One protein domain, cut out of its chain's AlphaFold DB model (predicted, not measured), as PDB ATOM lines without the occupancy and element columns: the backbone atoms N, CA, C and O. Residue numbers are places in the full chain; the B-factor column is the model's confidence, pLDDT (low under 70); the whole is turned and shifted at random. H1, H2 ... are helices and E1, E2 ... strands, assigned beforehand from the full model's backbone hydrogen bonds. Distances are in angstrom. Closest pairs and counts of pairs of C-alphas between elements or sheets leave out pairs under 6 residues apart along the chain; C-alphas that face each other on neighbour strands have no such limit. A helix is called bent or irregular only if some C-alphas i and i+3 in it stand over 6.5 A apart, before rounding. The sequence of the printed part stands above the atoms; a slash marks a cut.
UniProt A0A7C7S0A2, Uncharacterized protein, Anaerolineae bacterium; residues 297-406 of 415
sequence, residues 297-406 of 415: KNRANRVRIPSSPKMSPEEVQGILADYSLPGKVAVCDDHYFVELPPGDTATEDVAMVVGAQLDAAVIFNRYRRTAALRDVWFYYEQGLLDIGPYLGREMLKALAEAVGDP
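AT A GLANCE: This is residues 297 to 406 of the 415 residues of an uncharacterized protein of Anaerolineae bacterium (UniProt A0A7C7S0A2). The model is a rod of two lobes: one is a small three-stranded sheet with H1 and H2 over one face, in two layers, and the other is the helix pair H3 and H4. The printed part has 110 residues with four named helices and three named strands, in the order H1, E1, E2, H2, E3, H3, H4. The sheet, E1 E2 E3, is mixed, and the class is mostly helix. The whole is compact, with a radius of gyration of the C-alphas of 15.0 A and spans of 48 by 22 by 19 A.

HOW THE PARTS SIT: H1, residues 313 to 321, is on the sheet at a height of 8.7 A; the closest C-alphas of H1 and E1, residues 328 to 331, are those of Pro 313 and Val 329, 5.2 A apart. E1 and E2, residues 336 to 339, form an antiparallel hairpin, with N 330 and O 337 2.8 A apart. H2, residues 348 to 357, joins E2 to its parallel neighbour E3, residues 362 to 364, in a strand-helix-strand unit, two parallel strands with a helix between, whose crossover is right-handed; N 338 and O 363 are 2.8 A apart. H2 is on the sheet, its closest C-alphas to E3 being those of Gly 355 and Val 362, 5.4 A apart. H3, residues 373 to 381, and H4, residues 388 to 403, touch at a steep tilt of 54 degrees, opposite ways; their closest C-alphas, of Arg 374 and Val 403, are 5.8 A apart. Every O i to N i+4 pair is within hydrogen-bond range in H1, H2 and H3, and 9 of 12 are in H4.

IN THESE COORDINATES: H1 begins at C-alpha 313 (384.358, 91.456, 148.105) and H4 ends at C-alpha 403 (383.945, 87.641, 116.157). From first to last C-alpha, H2 measures 14.1 A and H4 15.8 A. H4 is irregular, with C-alphas 390 and 393 9.1 A apart, and has a kink of 76 degrees near residue 395.

THE WHOLE: The two C-alphas farthest apart, of Asp 333 and Glu 394, are 48.0 A apart. The printed part has no cut, and no link is long. Residue 406 has a pLDDT under 70.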
ATOM      1  N   LYS A 297     369.827  83.210 143.152       92.88
ATOM      2  CA  LYS A 297     368.976  84.245 143.760       92.88
ATOM      3  C   LYS A 297     368.828  85.491 142.892       92.88
ATOM      4  O   LYS A 297     368.001  86.349 143.187       92.88
ATOM      5  N   ASN A 298     369.567  85.561 141.794       93.25
ATOM      6  CA  ASN A 298     369.403  86.502 140.697       93.25
ATOM      7  C   ASN A 298     368.695  85.841 139.498       93.25
ATOM      8  O   ASN A 298     368.701  84.620 139.326       93.25
ATOM      9  N   ARG A 299     368.032  86.659 138.678       91.06
ATOM     10  CA  ARG A 299     367.498  86.275 137.363       91.06
ATOM     11  C   ARG A 299     367.307  87.518 136.508       91.06
ATOM     12  O   ARG A 299     366.798  88.511 137.018       91.06
ATOM     13  N   ALA A 300     367.647  87.453 135.223       89.81
ATOM     14  CA  ALA A 300     367.557  88.585 134.302       89.81
ATOM     15  C   ALA A 300     368.256  89.846 134.853       89.81
ATOM     16  O   ALA A 300     367.714  90.947 134.764       89.81
ATOM     17  N   ASN A 301     369.425  89.651 135.477       93.75
ATOM     18  CA  ASN A 301     370.206  90.685 136.164       93.75
ATOM     19  C   ASN A 301     369.424  91.488 137.216       93.75
ATOM     20  O   ASN A 301     369.579  92.702 137.348       93.75
ATOM     21  N   ARG A 302     368.527  90.816 137.941       93.50
ATOM     22  CA  ARG A 302     367.741  91.389 139.039       93.50
ATOM     23  C   ARG A 302     367.754  90.461 140.239       93.50
ATOM     24  O   ARG A 302     367.828  89.238 140.081       93.50
ATOM     25  N   VAL A 303     367.611  91.040 141.429       93.69
ATOM     26  CA  VAL A 303     367.382  90.285 142.664       93.69
ATOM     27  C   VAL A 303     366.025  89.592 142.560       93.69
ATOM     28  O   VAL A 303     364.985  90.225 142.394       93.69
ATOM     29  N   ARG A 304     366.039  88.261 142.608       90.19
ATOM     30  CA  ARG A 304     364.844  87.409 142.556       90.19
ATOM     31  C   ARG A 304     364.437  86.948 143.949       90.19
ATOM     32  O   ARG A 304     363.247  86.790 144.216       90.19
ATOM     33  N   ILE A 305     365.423  86.664 144.793       88.94
ATOM     34  CA  ILE A 305     365.257  86.259 146.186       88.94
ATOM     35  C   ILE A 305     366.222  87.132 146.990       88.94
ATOM     36  O   ILE A 305     367.426  86.914 146.875       88.94
ATOM     37  N   PRO A 306     365.727  88.114 147.760       84.25
ATOM     38  CA  PRO A 306     366.582  88.933 148.606       84.25
ATOM     39  C   PRO A 306     367.364  88.059 149.583       84.25
ATOM     40  O   PRO A 306     366.806  87.152 150.209       84.25
ATOM     41  N   SER A 307     368.659  88.318 149.709       84.06
ATOM     42  CA  SER A 307     369.507  87.645 150.686       84.06
ATOM     43  C   SER A 307     370.681  88.526 151.046       84.06
ATOM     44  O   SER A 307     371.358  89.014 150.147       84.06
ATOM     45  N   SER A 308     370.966  88.655 152.336       88.06
ATOM     46  CA  SER A 308     372.153  89.372 152.783       88.06
ATOM     47  C   SER A 308     373.417  88.672 152.272       88.06
ATOM     48  O   SER A 308     373.565  87.464 152.497       88.06
ATOM     49  N   PRO A 309     374.313  89.402 151.589       91.31
ATOM     50  CA  PRO A 309     375.658  88.937 151.280       91.31
ATOM     51  C   PRO A 309     376.390  88.401 152.516       91.31
ATOM     52  O   PRO A 309     376.237  88.933 153.614       91.31
ATOM     53  N   LYS A 310     377.168  87.327 152.341       92.25
ATOM     54  CA  LYS A 310     377.831  86.597 153.442       92.25
ATOM     55  C   LYS A 310     379.358  86.540 153.331       92.25
ATOM     56  O   LYS A 310     380.003  86.146 154.294       92.25
ATOM     57  N   MET A 311     379.908  86.877 152.171       93.88
ATOM     58  CA  MET A 311     381.328  86.790 151.825       93.88
ATOM     59  C   MET A 311     381.884  88.194 151.591       93.88
ATOM     60  O   MET A 311     381.135  89.125 151.273       93.88
ATOM     61  N   SER A 312     383.194  88.351 151.751       94.69
ATOM     62  CA  SER A 312     383.875  89.610 151.459       94.69
ATOM     63  C   SER A 312     383.941  89.867 149.943       94.69
ATOM     64  O   SER A 312     383.865  88.925 149.145       94.69
ATOM     65  N   PRO A 313     384.100  91.131 149.506       95.81
ATOM     66  CA  PRO A 313     384.358  91.456 148.105       95.81
ATOM     67  C   PRO A 313     385.488  90.635 147.477       95.81
ATOM     68  O   PRO A 313     385.344  90.168 146.352       95.81
ATOM     69  N   GLU A 314     386.589  90.430 148.199       95.31
ATOM     70  CA  GLU A 314     387.782  89.726 147.721       95.31
ATOM     71  C   GLU A 314     387.509  88.236 147.475       95.31
ATOM     72  O   GLU A 314     387.971  87.678 146.481       95.31
ATOM     73  N   GLU A 315     386.717  87.595 148.341       94.25
ATOM     74  CA  GLU A 315     386.296  86.201 148.160       94.25
ATOM     75  C   GLU A 315     385.425  86.046 146.906       94.25
ATOM     76  O   GLU A 315     385.643  85.146 146.092       94.25
ATOM     77  N   VAL A 316     384.477  86.967 146.699       95.31
ATOM     78  CA  VAL A 316     383.624  86.982 145.499       95.31
ATOM     79  C   VAL A 316     384.453  87.240 144.238       95.31
ATOM     80  O   VAL A 316     384.205  86.620 143.206       95.31
ATOM     81  N   GLN A 317     385.452  88.121 144.307       95.50
ATOM     82  CA  GLN A 317     386.381  88.360 143.200       95.50
ATOM     83  C   GLN A 317     387.183  87.113 142.832       95.50
ATOM     84  O   GLN A 317     387.369  86.858 141.643       95.50
ATOM     85  N   GLY A 318     387.618  86.329 143.824       93.81
ATOM     86  CA  GLY A 318     388.274  85.042 143.595       93.81
ATOM     87  C   GLY A 318     387.393  84.090 142.785       93.81
ATOM     88  O   GLY A 318     387.827  83.581 141.757       93.81
ATOM     89  N   ILE A 319     386.123  83.948 143.172       92.94
ATOM     90  CA  ILE A 319     385.157  83.097 142.456       92.94
ATOM     91  C   ILE A 319     384.891  83.619 141.038       92.94
ATOM     92  O   ILE A 319     384.825  82.847 140.090       92.94
ATOM     93  N   LEU A 320     384.759  84.934 140.848       94.06
ATOM     94  CA  LEU A 320     384.567  85.511 139.511       94.06
ATOM     95  C   LEU A 320     385.783  85.298 138.592       94.06
ATOM     96  O   LEU A 320     385.617  85.120 137.382       94.06
ATOM     97  N   ALA A 321     386.999  85.282 139.147       92.44
ATOM     98  CA  ALA A 321     388.213  84.976 138.395       92.44
ATOM     99  C   ALA A 321     388.219  83.529 137.868       92.44
ATOM    100  O   ALA A 321     388.701  83.291 136.758       92.44
ATOM    101  N   ASP A 322     387.589  82.590 138.582       91.12
ATOM    102  CA  ASP A 322     387.386  81.213 138.109       91.12
ATOM    103  C   ASP A 322     386.451  81.119 136.891       91.12
ATOM    104  O   ASP A 322     386.407  80.085 136.225       91.12
ATOM    105  N   TYR A 323     385.764  82.206 136.543       92.88
ATOM    106  CA  TYR A 323     384.949  82.330 135.334       92.88
ATOM    107  C   TYR A 323     385.530  83.313 134.313       92.88
ATOM    108  O   TYR A 323     384.829  83.730 133.393       92.88
ATOM    109  N   SER A 324     386.803  83.692 134.469       93.50
ATOM    110  CA  SER A 324     387.483  84.681 133.624       93.50
ATOM    111  C   SER A 324     386.755  86.036 133.572       93.50
ATOM    112  O   SER A 324     386.784  86.717 132.551       93.50
ATOM    113  N   LEU A 325     386.109  86.446 134.674       92.38
ATOM    114  CA  LEU A 325     385.404  87.728 134.796       92.38
ATOM    115  C   LEU A 325     386.033  88.616 135.887       92.38
ATOM    116  O   LEU A 325     385.511  88.692 137.001       92.38
ATOM    117  N   PRO A 326     387.144  89.321 135.609       87.88
ATOM    118  CA  PRO A 326     387.810  90.172 136.595       87.88
ATOM    119  C   PRO A 326     387.000  91.455 136.864       87.88
ATOM    120  O   PRO A 326     387.170  92.477 136.202       87.88
ATOM    121  N   GLY A 327     386.104  91.413 137.852       90.69
ATOM    122  CA  GLY A 327     385.242  92.536 138.238       90.69
ATOM    123  C   GLY A 327     385.591  93.168 139.587       90.69
ATOM    124  O   GLY A 327     386.148  92.529 140.481       90.69
ATOM    125  N   LYS A 328     385.212  94.436 139.782       96.44
ATOM    126  CA  LYS A 328     385.167  95.045 141.123       96.44
ATOM    127  C   LYS A 328     383.850  94.689 141.798       96.44
ATOM    128  O   LYS A 328     382.798  94.866 141.193       96.44
ATOM    129  N   VAL A 329     383.909  94.212 143.038       97.56
ATOM    130  CA  VAL A 329     382.719  93.797 143.792       97.56
ATOM    131  C   VAL A 329     382.371  94.852 144.837       97.56
ATOM    132  O   VAL A 329     383.217  95.252 145.633       97.56
ATOM    133  N   ALA A 330     381.112  95.277 144.849       96.81
ATOM    134  CA  ALA A 330     380.511  96.066 145.913       96.81
ATOM    135  C   ALA A 330     379.436  95.235 146.625       96.81
ATOM    136  O   ALA A 330     378.669  94.508 145.988       96.81
ATOM    137  N   VAL A 331     379.378  95.347 147.952       96.50
ATOM    138  CA  VAL A 331     378.353  94.694 148.776       96.50
ATOM    139  C   VAL A 331     377.183  95.653 148.952       96.50
ATOM    140  O   VAL A 331     377.367  96.769 149.436       96.50
ATOM    141  N   CYS A 332     375.990  95.211 148.569       95.06
ATOM    142  CA  CYS A 332     374.723  95.892 148.823       95.06
ATOM    143  C   CYS A 332     373.949  95.156 149.932       95.06
ATOM    144  O   CYS A 332     374.329  94.061 150.342       95.06
ATOM    145  N   ASP A 333     372.827  95.714 150.390       94.25
ATOM    146  CA  ASP A 333     372.037  95.115 151.481       94.25
ATOM    147  C   ASP A 333     371.510  93.701 151.152       94.25
ATOM    148  O   ASP A 333     371.412  92.843 152.033       94.25
ATOM    149  N   ASP A 334     371.172  93.445 149.884       94.62
ATOM    150  CA  ASP A 334     370.499  92.224 149.422       94.62
ATOM    151  C   ASP A 334     371.177  91.524 148.225       94.62
ATOM    152  O   ASP A 334     370.624  90.552 147.694       94.62
ATOM    153  N   HIS A 335     372.353  91.998 147.788       96.31
ATOM    154  CA  HIS A 335     373.102  91.436 146.655       96.31
ATOM    155  C   HIS A 335     374.573  91.880 146.606       96.31
ATOM    156  O   HIS A 335     374.981  92.821 147.283       96.31
ATOM    157  N   TYR A 336     375.358  91.233 145.741       96.50
ATOM    158  CA  TYR A 336     376.630  91.766 145.252       96.50
ATOM    159  C   TYR A 336     376.422  92.490 143.926       96.50
ATOM    160  O   TYR A 336     375.786  91.952 143.013       96.50
ATOM    161  N   PHE A 337     376.996  93.681 143.799       97.31
ATOM    162  CA  PHE A 337     377.101  94.386 142.529       97.31
ATOM    163  C   PHE A 337     378.515  94.234 141.967       97.31
ATOM    164  O   PHE A 337     379.495  94.497 142.661       97.31
ATOM    165  N   VAL A 338     378.617  93.811 140.711       97.81
ATOM    166  CA  VAL A 338     379.877  93.540 140.020       97.81
ATOM    167  C   VAL A 338     380.050  94.531 138.879       97.81
ATOM    168  O   VAL A 338     379.265  94.569 137.926       97.81
ATOM    169  N   GLU A 339     381.109  95.325 138.964       97.75
ATOM    170  CA  GLU A 339     381.530  96.229 137.906       97.75
ATOM    171  C   GLU A 339     382.594  95.545 137.041       97.75
ATOM    172  O   GLU A 339     383.758  95.431 137.433       97.75
ATOM    173  N   LEU A 340     382.175  95.077 135.866       96.62
ATOM    174  CA  LEU A 340     383.054  94.529 134.839       96.62
ATOM    175  C   LEU A 340     383.688  95.652 134.002       96.62
ATOM    176  O   LEU A 340     383.028  96.674 133.732       96.62
ATOM    177  N   PRO A 341     384.944  95.470 133.553       93.56
ATOM    178  CA  PRO A 341     385.625  96.428 132.696       93.56
ATOM    179  C   PRO A 341     384.956  96.528 131.311       93.56
ATOM    180  O   PRO A 341     384.166  95.668 130.912       93.56
ATOM    181  N   PRO A 342     385.222  97.604 130.546       89.44
ATOM    182  CA  PRO A 342     384.770  97.699 129.160       89.44
ATOM    183  C   PRO A 342     385.275  96.522 128.319       89.44
ATOM    184  O   PRO A 342     386.466  96.236 128.328       89.44
ATOM    185  N   GLY A 343     384.376  95.888 127.567       85.31
ATOM    186  CA  GLY A 343     384.690  94.733 126.717       85.31
ATOM    187  C   GLY A 343     384.241  93.391 127.295       85.31
ATOM    188  O   GLY A 343     383.957  92.491 126.506       85.31
ATOM    189  N   ASP A 344     384.071  93.310 128.619       90.62
ATOM    190  CA  ASP A 344     383.610  92.109 129.319       90.62
ATOM    191  C   ASP A 344     382.095  92.142 129.527       90.62
ATOM    192  O   ASP A 344     381.473  93.203 129.658       90.62
ATOM    193  N   THR A 345     381.466  90.970 129.546       93.69
ATOM    194  CA  THR A 345     380.023  90.828 129.756       93.69
ATOM    195  C   THR A 345     379.727  89.504 130.443       93.69
ATOM    196  O   THR A 345     380.170  88.454 129.990       93.69
ATOM    197  N   ALA A 346     378.950  89.547 131.526       95.00
ATOM    198  CA  ALA A 346     378.425  88.336 132.142       95.00
ATOM    199  C   ALA A 346     377.124  87.925 131.447       95.00
ATOM    200  O   ALA A 346     376.173  88.708 131.362       95.00
ATOM    201  N   THR A 347     377.053  86.687 130.977       94.62
ATOM    202  CA  THR A 347     375.796  86.110 130.495       94.62
ATOM    203  C   THR A 347     374.910  85.674 131.666       94.62
ATOM    204  O   THR A 347     375.379  85.515 132.796       94.62
ATOM    205  N   GLU A 348     373.617  85.434 131.416       93.31
ATOM    206  CA  GLU A 348     372.725  84.831 132.420       93.31
ATOM    207  C   GLU A 348     373.263  83.483 132.929       93.31
ATOM    208  O   GLU A 348     373.089  83.165 134.101       93.31
ATOM    209  N   ASP A 349     373.936  82.715 132.076       91.88
ATOM    210  CA  ASP A 349     374.509  81.422 132.440       91.88
ATOM    211  C   ASP A 349     375.570  81.577 133.541       91.88
ATOM    212  O   ASP A 349     375.389  81.079 134.656       91.88
ATOM    213  N   VAL A 350     376.597  82.399 133.296       92.69
ATOM    214  CA  VAL A 350     377.649  82.680 134.288       92.69
ATOM    215  C   VAL A 350     377.067  83.351 135.533       92.69
ATOM    216  O   VAL A 350     377.335  82.935 136.658       92.69
ATOM    217  N   ALA A 351     376.211  84.362 135.350       94.12
ATOM    218  CA  ALA A 351     375.631  85.109 136.460       94.12
ATOM    219  C   ALA A 351     374.804  84.218 137.400       94.12
ATOM    220  O   ALA A 351     374.787  84.450 138.611       94.12
ATOM    221  N   MET A 352     374.092  83.222 136.866       93.81
ATOM    222  CA  MET A 352     373.283  82.308 137.670       93.81
ATOM    223  C   MET A 352     374.112  81.194 138.310       93.81
ATOM    224  O   MET A 352     373.792  80.820 139.437       93.81
ATOM    225  N   VAL A 353     375.152  80.682 137.644       92.88
ATOM    226  CA  VAL A 353     376.092  79.725 138.258       92.88
ATOM    227  C   VAL A 353     376.769  80.372 139.467       92.88
ATOM    228  O   VAL A 353     376.636  79.873 140.583       92.88
ATOM    229  N   VAL A 354     377.368  81.553 139.283       92.50
ATOM    230  CA  VAL A 354     378.034  82.292 140.368       92.50
ATOM    231  C   VAL A 354     377.047  82.634 141.489       92.50
ATOM    232  O   VAL A 354     377.335  82.425 142.666       92.50
ATOM    233  N   GLY A 355     375.841  83.107 141.154       92.81
ATOM    234  CA  GLY A 355     374.817  83.405 142.160       92.81
ATOM    235  C   GLY A 355     374.358  82.178 142.961       92.81
ATOM    236  O   GLY A 355     374.062  82.289 144.152       92.81
ATOM    237  N   ALA A 356     374.310  80.998 142.337       91.94
ATOM    238  CA  ALA A 356     373.995  79.747 143.026       91.94
ATOM    239  C   ALA A 356     375.140  79.293 143.945       91.94
ATOM    240  O   ALA A 356     374.881  78.892 145.081       91.94
ATOM    241  N   GLN A 357     376.392  79.408 143.493       91.06
ATOM    242  CA  GLN A 357     377.580  79.080 144.288       91.06
ATOM    243  C   GLN A 357     377.712  79.949 145.535       91.06
ATOM    244  O   GLN A 357     377.949  79.431 146.626       91.06
ATOM    245  N   LEU A 358     377.492  81.254 145.382       91.25
ATOM    246  CA  LEU A 358     377.572  82.230 146.469       91.25
ATOM    247  C   LEU A 358     376.371  82.183 147.422       91.25
ATOM    248  O   LEU A 358     376.389  82.866 148.447       91.25
ATOM    249  N   ASP A 359     375.305  81.445 147.080       91.31
ATOM    250  CA  ASP A 359     374.006  81.531 147.759       91.31
ATOM    251  C   ASP A 359     373.549  83.004 147.900       91.31
ATOM    252  O   ASP A 359     373.049  83.438 148.941       91.31
ATOM    253  N   ALA A 360     373.738  83.809 146.850       93.25
ATOM    254  CA  ALA A 360     373.491  85.251 146.861       93.25
ATOM    255  C   ALA A 360     373.037  85.760 145.488       93.25
ATOM    256  O   ALA A 360     373.287  85.146 144.451       93.25
ATOM    257  N   ALA A 361     372.338  86.895 145.462       94.94
ATOM    258  CA  ALA A 361     372.075  87.573 144.202       94.94
ATOM    259  C   ALA A 361     373.346  88.304 143.745       94.94
ATOM    260  O   ALA A 361     373.987  88.992 144.539       94.94
ATOM    261  N   VAL A 362     373.689  88.165 142.464       94.88
ATOM    262  CA  VAL A 362     374.834  88.839 141.837       94.88
ATOM    263  C   VAL A 362     374.343  89.590 140.611       94.88
ATOM    264  O   VAL A 362     373.692  89.006 139.737       94.88
ATOM    265  N   ILE A 363     374.613  90.890 140.582       96.50
ATOM    266  CA  ILE A 363     374.138  91.825 139.565       96.50
ATOM    267  C   ILE A 363     375.348  92.457 138.890       96.50
ATOM    268  O   ILE A 363     376.246  92.939 139.568       96.50
ATOM    269  N   PHE A 364     375.362  92.476 137.564       97.62
ATOM    270  CA  PHE A 364     376.479  92.980 136.771       97.62
ATOM    271  C   PHE A 364     376.108  94.301 136.094       97.62
ATOM    272  O   PHE A 364     374.992  94.460 135.594       97.62
ATOM    273  N   ASN A 365     377.046  95.247 136.016       97.06
ATOM    274  CA  ASN A 365     376.881  96.471 135.217       97.06
ATOM    275  C   ASN A 365     376.803  96.185 133.699       97.06
ATOM    276  O   ASN A 365     376.177  96.939 132.956       97.06
ATOM    277  N   ARG A 366     377.444  95.100 133.246       95.31
ATOM    278  CA  ARG A 366     377.494  94.619 131.862       95.31
ATOM    279  C   ARG A 366     376.985  93.192 131.822       95.31
ATOM    280  O   ARG A 366     377.648  92.264 132.279       95.31
ATOM    281  N   TYR A 367     375.780  93.042 131.302       94.81
ATOM    282  CA  TYR A 367     375.030  91.805 131.372       94.81
ATOM    283  C   TYR A 367     374.366  91.497 130.041       94.81
ATOM    284  O   TYR A 367     373.797  92.397 129.418       94.81
ATOM    285  N   ARG A 368     374.350  90.216 129.675       91.88
ATOM    286  CA  ARG A 368     373.604  89.713 128.525       91.88
ATOM    287  C   ARG A 368     372.667  88.590 128.933       91.88
ATOM    288  O   ARG A 368     373.066  87.624 129.578       91.88
ATOM    289  N   ARG A 369     371.395  88.685 128.543       88.56
ATOM    290  CA  ARG A 369     370.391  87.692 128.964       88.56
ATOM    291  C   ARG A 369     370.563  86.346 128.261       88.56
ATOM    292  O   ARG A 369     370.284  85.305 128.850       88.56
ATOM    293  N   THR A 370     370.947  86.388 126.994       87.81
ATOM    294  CA  THR A 370     371.069  85.227 126.105       87.81
ATOM    295  C   THR A 370     372.373  85.361 125.343       87.81
ATOM    296  O   THR A 370     372.647  86.449 124.831       87.81
ATOM    297  N   ALA A 371     373.151  84.286 125.252       91.50
ATOM    298  CA  ALA A 371     374.486  84.333 124.664       91.50
ATOM    299  C   ALA A 371     374.475  84.871 123.218       91.50
ATOM    300  O   ALA A 371     373.633  84.494 122.391       91.50
ATOM    301  N   ALA A 372     375.418  85.757 122.925       93.19
ATOM    302  CA  ALA A 372     375.822  86.173 121.589       93.19
ATOM    303  C   ALA A 372     376.927  85.243 121.057       93.19
ATOM    304  O   ALA A 372     377.456  84.412 121.798       93.19
ATOM    305  N   LEU A 373     377.303  85.369 119.780       94.88
ATOM    306  CA  LEU A 373     378.396  84.558 119.217       94.88
ATOM    307  C   LEU A 373     379.719  84.824 119.938       94.88
ATOM    308  O   LEU A 373     380.473  83.890 120.206       94.88
ATOM    309  N   ARG A 374     379.960  86.082 120.326       95.06
ATOM    310  CA  ARG A 374     381.150  86.458 121.090       95.06
ATOM    311  C   ARG A 374     381.233  85.777 122.457       95.06
ATOM    312  O   ARG A 374     382.329  85.439 122.884       95.06
ATOM    313  N   ASP A 375     380.098  85.511 123.106       95.25
ATOM    314  CA  ASP A 375     380.088  84.768 124.374       95.25
ATOM    315  C   ASP A 375     380.440  83.296 124.163       95.25
ATOM    316  O   ASP A 375     381.167  82.720 124.961       95.25
ATOM    317  N   VAL A 376     379.961  82.686 123.072       95.69
ATOM    318  CA  VAL A 376     380.309  81.298 122.726       95.69
ATOM    319  C   VAL A 376     381.805  81.178 122.444       95.69
ATOM    320  O   VAL A 376     382.441  80.238 122.917       95.69
ATOM    321  N   TRP A 377     382.373  82.148 121.721       95.75
ATOM    322  CA  TRP A 377     383.816  82.228 121.507       95.75
ATOM    323  C   TRP A 377     384.579  82.374 122.828       95.75
ATOM    324  O   TRP A 377     385.465  81.574 123.113       95.75
ATOM    325  N   PHE A 378     384.156  83.306 123.687       94.88
ATOM    326  CA  PHE A 378     384.723  83.487 125.024       94.88
ATOM    327  C   PHE A 378     384.666  82.197 125.859       94.88
ATOM    328  O   PHE A 378     385.657  81.822 126.482       94.88
ATOM    329  N   TYR A 379     383.545  81.468 125.838       95.62
ATOM    330  CA  TYR A 379     383.424  80.201 126.559       95.62
ATOM    331  C   TYR A 379     384.442  79.158 126.098       95.62
ATOM    332  O   TYR A 379     385.003  78.444 126.931       95.62
ATOM    333  N   TYR A 380     384.670  79.073 124.787       95.50
ATOM    334  CA  TYR A 380     385.653  78.172 124.200       95.50
ATOM    335  C   TYR A 380     387.085  78.575 124.572       95.50
ATOM    336  O   TYR A 380     387.841  77.750 125.085       95.50
ATOM    337  N   GLU A 381     387.453  79.842 124.368       94.50
ATOM    338  CA  GLU A 381     388.818  80.328 124.610       94.50
ATOM    339  C   GLU A 381     389.241  80.219 126.072       94.50
ATOM    340  O   GLU A 381     390.380  79.867 126.374       94.50
ATOM    341  N   GLN A 382     388.317  80.501 126.989       94.38
ATOM    342  CA  GLN A 382     388.581  80.493 128.424       94.38
ATOM    343  C   GLN A 382     388.440  79.098 129.059       94.38
ATOM    344  O   GLN A 382     388.598  78.946 130.276       94.38
ATOM    345  N   GLY A 383     388.120  78.073 128.257       93.50
ATOM    346  CA  GLY A 383     387.866  76.715 128.746       93.50
ATOM    347  C   GLY A 383     386.672  76.644 129.701       93.50
ATOM    348  O   GLY A 383     386.640  75.811 130.606       93.50
ATOM    349  N   LEU A 384     385.706  77.551 129.550       94.69
ATOM    350  CA  LEU A 384     384.484  77.530 130.344       94.69
ATOM    351  C   LEU A 384     383.562  76.405 129.890       94.69
ATOM    352  O   LEU A 384     382.935  75.778 130.742       94.69
ATOM    353  N   LEU A 385     383.530  76.132 128.579       95.38
ATOM    354  CA  LEU A 385     382.829  74.999 127.983       95.38
ATOM    355  C   LEU A 385     383.713  74.261 126.976       95.38
ATOM    356  O   LEU A 385     384.313  74.885 126.098       95.38
ATOM    357  N   ASP A 386     383.693  72.931 127.019       95.56
ATOM    358  CA  ASP A 386     384.402  72.071 126.062       95.56
ATOM    359  C   ASP A 386     383.618  71.894 124.744       95.56
ATOM    360  O   ASP A 386     383.300  70.795 124.299       95.56
ATOM    361  N   ILE A 387     383.234  73.008 124.113       94.06
ATOM    362  CA  ILE A 387     382.387  73.007 122.903       94.06
ATOM    363  C   ILE A 387     383.152  72.724 121.605       94.06
ATOM    364  O   ILE A 387     382.534  72.531 120.555       94.06
ATOM    365  N   GLY A 388     384.486  72.697 121.656       93.94
ATOM    366  CA  GLY A 388     385.347  72.537 120.483       93.94
ATOM    367  C   GLY A 388     385.021  71.296 119.636       93.94
ATOM    368  O   GLY A 388     384.776  71.447 118.434       93.94
ATOM    369  N   PRO A 389     384.934  70.092 120.239       94.25
ATOM    370  CA  PRO A 389     384.582  68.863 119.524       94.25
ATOM    371  C   PRO A 389     383.229  68.925 118.798       94.25
ATOM    372  O   PRO A 389     383.067  68.329 117.735       94.25
ATOM    373  N   TYR A 390     382.271  69.684 119.333       94.00
ATOM    374  CA  TYR A 390     380.886  69.730 118.848       94.00
ATOM    375  C   TYR A 390     380.649  70.758 117.743       94.00
ATOM    376  O   TYR A 390     379.799  70.570 116.865       94.00
ATOM    377  N   LEU A 391     381.393  71.863 117.779       93.12
ATOM    378  CA  LEU A 391     381.412  72.824 116.682       93.12
ATOM    379  C   LEU A 391     382.224  72.266 115.506       93.12
ATOM    380  O   LEU A 391     381.818  72.402 114.351       93.12
ATOM    381  N   GLY A 392     383.332  71.584 115.797       92.19
ATOM    382  CA  GLY A 392     384.264  71.103 114.786       92.19
ATOM    383  C   GLY A 392     385.076  72.239 114.159       92.19
ATOM    384  O   GLY A 392     384.783  73.426 114.310       92.19
ATOM    385  N   ARG A 393     386.135  71.868 113.434       92.62
ATOM    386  CA  ARG A 393     387.158  72.813 112.958       92.62
ATOM    387  C   ARG A 393     386.606  73.931 112.071       92.62
ATOM    388  O   ARG A 393     386.992  75.082 112.237       92.62
ATOM    389  N   GLU A 394     385.720  73.605 111.133       93.31
ATOM    390  CA  GLU A 394     385.185  74.586 110.178       93.31
ATOM    391  C   GLU A 394     384.289  75.626 110.855       93.31
ATOM    392  O   GLU A 394     384.424  76.819 110.591       93.31
ATOM    393  N   MET A 395     383.406  75.192 111.761       93.56
ATOM    394  CA  MET A 395     382.525  76.098 112.501       93.56
ATOM    395  C   MET A 395     383.317  76.953 113.488       93.56
ATOM    396  O   MET A 395     383.035  78.139 113.607       93.56
ATOM    397  N   LEU A 396     384.317  76.379 114.171       94.50
ATOM    398  CA  LEU A 396     385.204  77.138 115.058       94.50
ATOM    399  C   LEU A 396     385.950  78.228 114.296       94.50
ATOM    400  O   LEU A 396     385.979  79.367 114.748       94.50
ATOM    401  N   LYS A 397     386.498  77.900 113.120       93.38
ATOM    402  CA  LYS A 397     387.160  78.884 112.265       93.38
ATOM    403  C   LYS A 397     386.200  79.999 111.849       93.38
ATOM    404  O   LYS A 397     386.518  81.171 112.010       93.38
ATOM    405  N   ALA A 398     385.015  79.639 111.362       93.69
ATOM    406  CA  ALA A 398     384.022  80.617 110.938       93.69
ATOM    407  C   ALA A 398     383.504  81.475 112.111       93.69
ATOM    408  O   ALA A 398     383.233  82.659 111.931       93.69
ATOM    409  N   LEU A 399     383.389  80.905 113.316       94.94
ATOM    410  CA  LEU A 399     383.037  81.639 114.531       94.94
ATOM    411  C   LEU A 399     384.131  82.647 114.899       94.94
ATOM    412  O   LEU A 399     383.806  83.802 115.153       94.94
ATOM    413  N   ALA A 400     385.399  82.231 114.871       94.06
ATOM    414  CA  ALA A 400     386.555  83.086 115.132       94.06
ATOM    415  C   ALA A 400     386.623  84.273 114.149       94.06
ATOM    416  O   ALA A 400     386.763  85.430 114.548       94.06
ATOM    417  N   GLU A 401     386.419  84.000 112.855       92.81
ATOM    418  CA  GLU A 401     386.321  85.027 111.814       92.81
ATOM    419  C   GLU A 401     385.150  85.992 112.069       92.81
ATOM    420  O   GLU A 401     385.321  87.208 111.961       92.81
ATOM    421  N   ALA A 402     383.978  85.472 112.456       91.88
ATOM    422  CA  ALA A 402     382.787  86.279 112.724       91.88
ATOM    423  C   ALA A 402     382.955  87.224 113.924       91.88
ATOM    424  O   ALA A 402     382.437  88.338 113.899       91.88
ATOM    425  N   VAL A 403     383.684  86.809 114.966       92.69
ATOM    426  CA  VAL A 403     383.945  87.641 116.157       92.69
ATOM    427  C   VAL A 403     385.168  88.551 116.004       92.69
ATOM    428  O   VAL A 403     385.461  89.334 116.907       92.69
ATOM    429  N   GLY A 404     385.859  88.488 114.861       86.69
ATOM    430  CA  GLY A 404     387.018  89.324 114.559       86.69
ATOM    431  C   GLY A 404     388.319  88.870 115.223       86.69
ATOM    432  O   GLY A 404     389.208  89.703 115.400       86.69
ATOM    433  N   ASP A 405     388.447  87.583 115.568       76.94
ATOM    434  CA  ASP A 405     389.660  87.000 116.152       76.94
ATOM    435  C   ASP A 405     390.307  85.947 115.225       76.94
ATOM    436  O   ASP A 405     390.025  84.750 115.306       76.94
ATOM    437  N   PRO A 406     391.194  86.359 114.304       53.06
ATOM    438  CA  PRO A 406     391.852  85.441 113.378       53.06
ATOM    439  C   PRO A 406     392.952  84.570 114.024       53.06
ATOM    440  O   PRO A 406     393.545  83.749 113.322       53.06
TER     441      PRO A 406